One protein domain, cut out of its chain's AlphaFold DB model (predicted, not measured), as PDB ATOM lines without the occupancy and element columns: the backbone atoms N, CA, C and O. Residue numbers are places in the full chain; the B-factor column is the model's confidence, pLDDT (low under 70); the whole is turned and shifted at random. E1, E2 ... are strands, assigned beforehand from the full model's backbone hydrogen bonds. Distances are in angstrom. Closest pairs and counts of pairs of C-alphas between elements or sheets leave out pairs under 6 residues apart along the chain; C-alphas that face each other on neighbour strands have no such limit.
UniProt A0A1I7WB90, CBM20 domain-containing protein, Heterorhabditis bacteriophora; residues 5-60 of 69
ATOM      1  N   VAL A   5     164.338 146.043 134.512       78.81
ATOM      2  CA  VAL A   5     163.932 145.237 135.667       78.81
ATOM      3  C   VAL A   5     162.542 145.680 136.093       78.81
ATOM      4  O   VAL A   5     162.287 146.865 136.313       78.81
ATOM      5  N   GLU A   6     161.643 144.713 136.222       83.12
ATOM      6  CA  GLU A   6     160.297 144.938 136.735       83.12
ATOM      7  C   GLU A   6     160.267 144.688 138.240       83.12
ATOM      8  O   GLU A   6     160.669 143.631 138.725       83.12
ATOM      9  N   VAL A   7     159.789 145.680 138.989       85.31
ATOM     10  CA  VAL A   7     159.654 145.622 140.445       85.31
ATOM     11  C   VAL A   7     158.181 145.726 140.816       85.31
ATOM     12  O   VAL A   7     157.485 146.650 140.398       85.31
ATOM     13  N   PHE A   8     157.709 144.791 141.641       88.12
ATOM     14  CA  PHE A   8     156.327 144.735 142.112       88.12
ATOM     15  C   PHE A   8     156.243 145.222 143.558       88.12
ATOM     16  O   PHE A   8     156.735 144.566 144.476       88.12
ATOM     17  N   PHE A   9     155.572 146.350 143.774       88.25
ATOM     18  CA  PHE A   9     155.232 146.825 145.109       88.25
ATOM     19  C   PHE A   9     153.873 146.261 145.509       88.25
ATOM     20  O   PHE A   9     152.899 146.410 144.771       88.25
ATOM     21  N   ARG A  10     153.801 145.628 146.683       89.06
ATOM     22  CA  ARG A  10     152.558 145.128 147.281       89.06
ATOM     23  C   ARG A  10     152.503 145.511 148.749       89.06
ATOM     24  O   ARG A  10     153.378 145.135 149.524       89.06
ATOM     25  N   VAL A  11     151.433 146.196 149.137       88.88
ATOM     26  CA  VAL A  11     151.163 146.556 150.531       88.88
ATOM     27  C   VAL A  11     149.765 146.080 150.911       88.88
ATOM     28  O   VAL A  11     148.790 146.312 150.195       88.88
ATOM     29  N   ARG A  12     149.654 145.402 152.055       87.81
ATOM     30  CA  ARG A  12     148.371 145.000 152.641       87.81
ATOM     31  C   ARG A  12     147.973 146.019 153.700       87.81
ATOM     32  O   ARG A  12     148.655 146.144 154.710       87.81
ATOM     33  N   MET A  13     146.851 146.701 153.487       83.25
ATOM     34  CA  MET A  13     146.302 147.671 154.440       83.25
ATOM     35  C   MET A  13     144.818 147.374 154.683       83.25
ATOM     36  O   MET A  13     143.967 147.806 153.904       83.25
ATOM     37  N   PRO A  14     144.476 146.626 155.749       76.69
ATOM     38  CA  PRO A  14     143.102 146.182 155.989       76.69
ATOM     39  C   PRO A  14     142.162 147.315 156.424       76.69
ATOM     40  O   PRO A  14     140.952 147.181 156.285       76.69
ATOM     41  N   ARG A  15     142.699 148.420 156.955       82.38
ATOM     42  CA  ARG A  15     141.924 149.542 157.501       82.38
ATOM     43  C   ARG A  15     142.349 150.854 156.847       82.38
ATOM     44  O   ARG A  15     143.089 151.628 157.443       82.38
ATOM     45  N   LEU A  16     141.885 151.080 155.623       84.75
ATOM     46  CA  LEU A  16     141.965 152.384 154.967       84.75
ATOM     47  C   LEU A  16     140.572 153.014 154.961       84.75
ATOM     48  O   LEU A  16     139.594 152.324 154.681       84.75
ATOM     49  N   ARG A  17     140.485 154.308 155.264       87.19
ATOM     50  CA  ARG A  17     139.264 155.087 155.026       87.19
ATOM     51  C   ARG A  17     139.112 155.325 153.522       87.19
ATOM     52  O   ARG A  17     140.117 155.375 152.817       87.19
ATOM     53  N   ASP A  18     137.889 155.530 153.042       83.12
ATOM     54  CA  ASP A  18     137.619 155.656 151.598       83.12
ATOM     55  C   ASP A  18     138.339 156.838 150.934       83.12
ATOM     56  O   ASP A  18     138.658 156.785 149.751       83.12
ATOM     57  N   TRP A  19     138.648 157.886 151.699       85.56
ATOM     58  CA  TRP A  19     139.391 159.057 151.221       85.56
ATOM     59  C   TRP A  19     140.914 158.929 151.340       85.56
ATOM     60  O   TRP A  19     141.639 159.865 151.006       85.56
ATOM     61  N   GLN A  20     141.424 157.821 151.880       88.88
ATOM     62  CA  GLN A  20     142.861 157.596 151.988       88.88
ATOM     63  C   GLN A  20     143.388 156.912 150.728       88.88
ATOM     64  O   GLN A  20     142.719 156.092 150.105       88.88
ATOM     65  N   MET A  21     144.629 157.231 150.378       88.81
ATOM     66  CA  MET A  21     145.348 156.622 149.265       88.81
ATOM     67  C   MET A  21     146.655 156.035 149.782       88.81
ATOM     68  O   MET A  21     147.240 156.546 150.737       88.81
ATOM     69  N   VAL A  22     147.109 154.956 149.149       91.88
ATOM     70  CA  VAL A  22     148.426 154.376 149.415       91.88
ATOM     71  C   VAL A  22     149.336 154.760 148.259       91.88
ATOM     72  O   VAL A  22     148.999 154.508 147.104       91.88
ATOM     73  N   LEU A  23     150.470 155.378 148.577       94.19
ATOM     74  CA  LEU A  23     151.466 155.806 147.603       94.19
ATOM     75  C   LEU A  23     152.832 155.215 147.955       94.19
ATOM     76  O   LEU A  23     153.094 154.888 149.114       94.19
ATOM     77  N   VAL A  24     153.699 155.094 146.956       94.06
ATOM     78  CA  VAL A  24     155.104 154.710 147.095       94.06
ATOM     79  C   VAL A  24     155.970 155.900 146.711       94.06
ATOM     80  O   VAL A  24     155.794 156.491 145.648       94.06
ATOM     81  N   VAL A  25     156.921 156.225 147.578       95.38
ATOM     82  CA  VAL A  25     157.972 157.213 147.335       95.38
ATOM     83  C   VAL A  25     159.307 156.606 147.764       95.38
ATOM     84  O   VAL A  25     159.347 155.771 148.669       95.38
ATOM     85  N   GLY A  26     160.394 156.976 147.100       92.69
ATOM     86  CA  GLY A  26     161.717 156.412 147.341       92.69
ATOM     87  C   GLY A  26     162.829 157.299 146.804       92.69
ATOM     88  O   GLY A  26     162.580 158.373 146.274       92.69
ATOM     89  N   SER A  27     164.070 156.843 146.935       91.62
ATOM     90  CA  SER A  27     165.264 157.637 146.620       91.62
ATOM     91  C   SER A  27     165.517 157.876 145.131       91.62
ATOM     92  O   SER A  27     166.346 158.714 144.791       91.62
ATOM     93  N   THR A  28     164.867 157.131 144.238       88.44
ATOM     94  CA  THR A  28     165.098 157.239 142.794       88.44
ATOM     95  C   THR A  28     164.186 158.286 142.166       88.44
ATOM     96  O   THR A  28     163.077 158.515 142.642       88.44
ATOM     97  N   ASN A  29     164.607 158.845 141.028       87.62
ATOM     98  CA  ASN A  29     163.771 159.732 140.208       87.62
ATOM     99  C   ASN A  29     162.414 159.080 139.865       87.62
ATOM    100  O   ASN A  29     161.361 159.672 140.070       87.62
ATOM    101  N   THR A  30     162.421 157.798 139.485       87.75
ATOM    102  CA  THR A  30     161.201 157.014 139.214       87.75
ATOM    103  C   THR A  30     160.255 156.859 140.408       87.75
ATOM    104  O   THR A  30     159.092 156.521 140.213       87.75
ATOM    105  N   LEU A  31     160.743 157.079 141.632       91.31
ATOM    106  CA  LEU A  31     159.973 157.017 142.874       91.31
ATOM    107  C   LEU A  31     159.890 158.383 143.576       91.31
ATOM    108  O   LEU A  31     159.550 158.436 144.754       91.31
ATOM    109  N   GLY A  32     160.195 159.479 142.882       93.56
ATOM    110  CA  GLY A  32     159.969 160.833 143.383       93.56
ATOM    111  C   GLY A  32     161.029 161.395 144.335       93.56
ATOM    112  O   GLY A  32     160.787 162.447 144.906       93.56
ATOM    113  N   GLU A  33     162.191 160.757 144.506       95.38
ATOM    114  CA  GLU A  33     163.331 161.297 145.283       95.38
ATOM    115  C   GLU A  33     162.971 161.741 146.716       95.38
ATOM    116  O   GLU A  33     163.402 162.792 147.187       95.38
ATOM    117  N   TRP A  34     162.166 160.940 147.417       94.88
ATOM    118  CA  TRP A  34     161.619 161.244 148.749       94.88
ATOM    119  C   TRP A  34     160.700 162.475 148.827       94.88
ATOM    120  O   TRP A  34     160.306 162.864 149.926       94.88
ATOM    121  N   ASP A  35     160.289 163.049 147.697       95.94
ATOM    122  CA  ASP A  35     159.266 164.090 147.636       95.94
ATOM    123  C   ASP A  35     157.863 163.451 147.573       95.94
ATOM    124  O   ASP A  35     157.499 162.842 146.559       95.94
ATOM    125  N   PRO A  36     157.031 163.584 148.622       94.75
ATOM    126  CA  PRO A  36     155.711 162.962 148.662       94.75
ATOM    127  C   PRO A  36     154.745 163.526 147.611       94.75
ATOM    128  O   PRO A  36     153.762 162.865 147.282       94.75
ATOM    129  N   THR A  37     155.010 164.714 147.056       96.38
ATOM    130  CA  THR A  37     154.188 165.289 145.978       96.38
ATOM    131  C   THR A  37     154.409 164.592 144.634       96.38
ATOM    132  O   THR A  37     153.560 164.676 143.749       96.38
ATOM    133  N   LYS A  38     155.519 163.852 144.502       94.75
ATOM    134  CA  LYS A  38     155.890 163.044 143.332       94.75
ATOM    135  C   LYS A  38     155.651 161.545 143.549       94.75
ATOM    136  O   LYS A  38     156.111 160.726 142.756       94.75
ATOM    137  N   ALA A  39     154.989 161.172 144.644       93.31
ATOM    138  CA  ALA A  39     154.768 159.779 144.997       93.31
ATOM    139  C   ALA A  39     153.834 159.077 143.998       93.31
ATOM    140  O   ALA A  39     152.875 159.653 143.484       93.31
ATOM    141  N   MET A  40     154.093 157.794 143.770       91.94
ATOM    142  CA  MET A  40     153.346 156.974 142.824       91.94
ATOM    143  C   MET A  40     152.203 156.247 143.534       91.94
ATOM    144  O   MET A  40     152.421 155.546 144.521       91.94
ATOM    145  N   GLN A  41     150.973 156.400 143.045       91.38
ATOM    146  CA  GLN A  41     149.798 155.790 143.667       91.38
ATOM    147  C   GLN A  41     149.726 154.278 143.404       91.38
ATOM    148  O   GLN A  41     149.881 153.821 142.273       91.38
ATOM    149  N   LEU A  42     149.427 153.502 144.448       90.38
ATOM    150  CA  LEU A  42     149.137 152.075 144.328       90.38
ATOM    151  C   LEU A  42     147.672 151.837 143.941       90.38
ATOM    152  O   LEU A  42     146.752 152.435 144.507       90.38
ATOM    153  N   THR A  43     147.442 150.878 143.047       87.69
ATOM    154  CA  THR A  43     146.104 150.439 142.644       87.69
ATOM    155  C   THR A  43     145.501 149.530 143.708       87.69
ATOM    156  O   THR A  43     146.103 148.524 144.090       87.69
ATOM    157  N   LYS A  44     144.290 149.861 144.172       84.69
ATOM    158  CA  LYS A  44     143.516 149.021 145.094       84.69
ATOM    159  C   LYS A  44     142.996 147.780 144.363       84.69
ATOM    160  O   LYS A  44     142.317 147.890 143.346       84.69
ATOM    161  N   CYS A  45     143.254 146.608 144.923       81.00
ATOM    162  CA  CYS A  45     142.705 145.325 144.501       81.00
ATOM    163  C   CYS A  45     142.033 144.662 145.708       81.00
ATOM    164  O   CYS A  45     142.594 144.656 146.804       81.00
ATOM    165  N   ASN A  46     140.847 144.088 145.518       77.12
ATOM    166  CA  ASN A  46     140.185 143.286 146.544       77.12
ATOM    167  C   ASN A  46     140.331 141.809 146.166       77.12
ATOM    168  O   ASN A  46     139.816 141.394 145.131       77.12
ATOM    169  N   ILE A  47     141.080 141.051 146.967       76.12
ATOM    170  CA  ILE A  47     141.289 139.610 146.778       76.12
ATOM    171  C   ILE A  47     140.886 138.927 148.081       76.12
ATOM    172  O   ILE A  47     141.413 139.281 149.130       76.12
ATOM    173  N   ASP A  48     139.942 137.987 148.035       79.38
ATOM    174  CA  ASP A  48     139.484 137.215 149.202       79.38
ATOM    175  C   ASP A  48     139.064 138.079 150.413       79.38
ATOM    176  O   ASP A  48     139.392 137.779 151.562       79.38
ATOM    177  N   ASN A  49     138.352 139.188 150.167       73.31
ATOM    178  CA  ASN A  49     137.973 140.199 151.171       73.31
ATOM    179  C   ASN A  49     139.159 140.926 151.833       73.31
ATOM    180  O   ASN A  49     139.022 141.543 152.894       73.31
ATOM    181  N   VAL A  50     140.334 140.887 151.204       72.62
ATOM    182  CA  VAL A  50     141.531 141.609 151.623       72.62
ATOM    183  C   VAL A  50     141.794 142.765 150.668       72.62
ATOM    184  O   VAL A  50     142.024 142.573 149.475       72.62
ATOM    185  N   ASN A  51     141.859 143.977 151.224       75.94
ATOM    186  CA  ASN A  51     142.352 145.146 150.502       75.94
ATOM    187  C   ASN A  51     143.878 145.056 150.322       75.94
ATOM    188  O   ASN A  51     144.647 145.172 151.286       75.94
ATOM    189  N   LEU A  52     144.306 144.856 149.078       75.06
ATOM    190  CA  LEU A  52     145.693 144.902 148.630       75.06
ATOM    191  C   LEU A  52     145.915 146.149 147.776       75.06
ATOM    192  O   LEU A  52     145.024 146.578 147.051       75.06
ATOM    193  N   TYR A  53     147.113 146.715 147.845       80.69
ATOM    194  CA  TYR A  53     147.511 147.874 147.055       80.69
ATOM    195  C   TYR A  53     148.784 147.520 146.296       80.69
ATOM    196  O   TYR A  53     149.779 147.149 146.924       80.69
ATOM    197  N   ASN A  54     148.733 147.579 144.963       83.00
ATOM    198  CA  ASN A  54     149.801 147.088 144.096       83.00
ATOM    199  C   ASN A  54     150.222 148.120 143.044       83.00
ATOM    200  O   ASN A  54     149.396 148.881 142.547       83.00
ATOM    201  N   MET A  55     151.495 148.093 142.655       80.50
ATOM    202  CA  MET A  55     152.021 148.805 141.489       80.50
ATOM    203  C   MET A  55     153.176 148.009 140.893       80.50
ATOM    204  O   MET A  55     153.971 147.416 141.625       80.50
ATOM    205  N   VAL A  56     153.267 148.017 139.568       73.88
ATOM    206  CA  VAL A  56     154.417 147.494 138.830       73.88
ATOM    207  C   VAL A  56     155.226 148.686 138.349       73.88
ATOM    208  O   VAL A  56     154.689 149.561 137.673       73.88
ATOM    209  N   LEU A  57     156.502 148.735 138.721       70.62
ATOM    210  CA  LEU A  57     157.446 149.718 138.213       70.62
ATOM    211  C   LEU A  57     158.455 149.005 137.316       70.62
ATOM    212  O   LEU A  57     159.286 148.238 137.799       70.62
ATOM    213  N   CYS A  58     158.419 149.297 136.021       64.94
ATOM    214  CA  CYS A  58     159.506 148.945 135.115       64.94
ATOM    215  C   CYS A  58     160.594 150.009 135.287       64.94
ATOM    216  O   CYS A  58     160.434 151.144 134.842       64.94
ATOM    217  N   ASN A  59     161.674 149.673 135.986       60.25
ATOM    218  CA  ASN A  59     162.794 150.583 136.182       60.25
ATOM    219  C   ASN A  59     163.984 150.130 135.328       60.25
ATOM    220  O   ASN A  59     164.220 148.933 135.139       60.25
ATOM    221  N   ARG A  60     164.767 151.085 134.821       60.28
ATOM    222  CA  ARG A  60     166.095 150.767 134.287       60.28
ATOM    223  C   ARG A  60     166.916 150.214 135.445       60.28
ATOM    224  O   ARG A  60     166.976 150.839 136.502       60.28
TER     225      ARG A  60
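AT A GLANCE: This is residues 5 to 60 of the 69 residues of the protein "CBM20 domain-containing protein" of Heterorhabditis bacteriophora (UniProt A0A1I7WB90). A long, strongly twisted ribbon of three antiparallel strands has a wide loop, residues 13 to 42, folded back over one of its faces, while its other face is bare. Strands E1 and E3 run side by side for most of the length, and E2 forms a hairpin with E3 at one end; within the loop, residues 23 to 24 pair with residues 40 to 41, antiparallel. The printed part has 56 residues with three named strands, E1, E2 and E3 along the chain, in the sheet order E1, E3, E2, and no named helix. The class is all strand, though under half of the residues, 24 of 56, are in named elements. The whole is only just compact, close to loose, with a radius of gyration of the C-alphas of 12.1 A, and flat, spanning 34 by 24 by 11 A.

HOW THE PARTS SIT: E1, residues 5 to 12, is an edge strand, antiparallel to the inner strand E3, residues 50 to 60, at 160 degrees between their directions. C-alphas 6 and 58 face each other at 4.4 A, and N 7 and O 57 are within hydrogen-bond range at 2.9 A. The other edge strand, E2, residues 43 to 47, forms a hairpin with E3, antiparallel at 134 degrees. C-alphas 44 and 53 face each other at 4.6 A, and N 45 and O 52 are within hydrogen-bond range at 2.8 A. E1 and E2 are apart.

IN THESE COORDINATES: E1 begins at C-alpha 5, (163.932, 145.237, 135.667), and measures 23.0 A from first to last C-alpha. E2 begins at C-alpha 43, (146.104, 150.439, 142.644), and measures 12.6 A. E3, the longest strand, measures 31.4 A and ends at C-alpha 60, (166.095, 150.767, 134.287).

THE WHOLE: The C-alphas farthest apart, those of Asn 49 and Arg 60, are 34.5 A apart. The printed part has no cut. The link from E1 to E2 is long, with 30 residues, and that from E2 to E3 is tight, with 2. The mean pLDDT of the printed part is 84.9, and residues 58 to 60 are under 70.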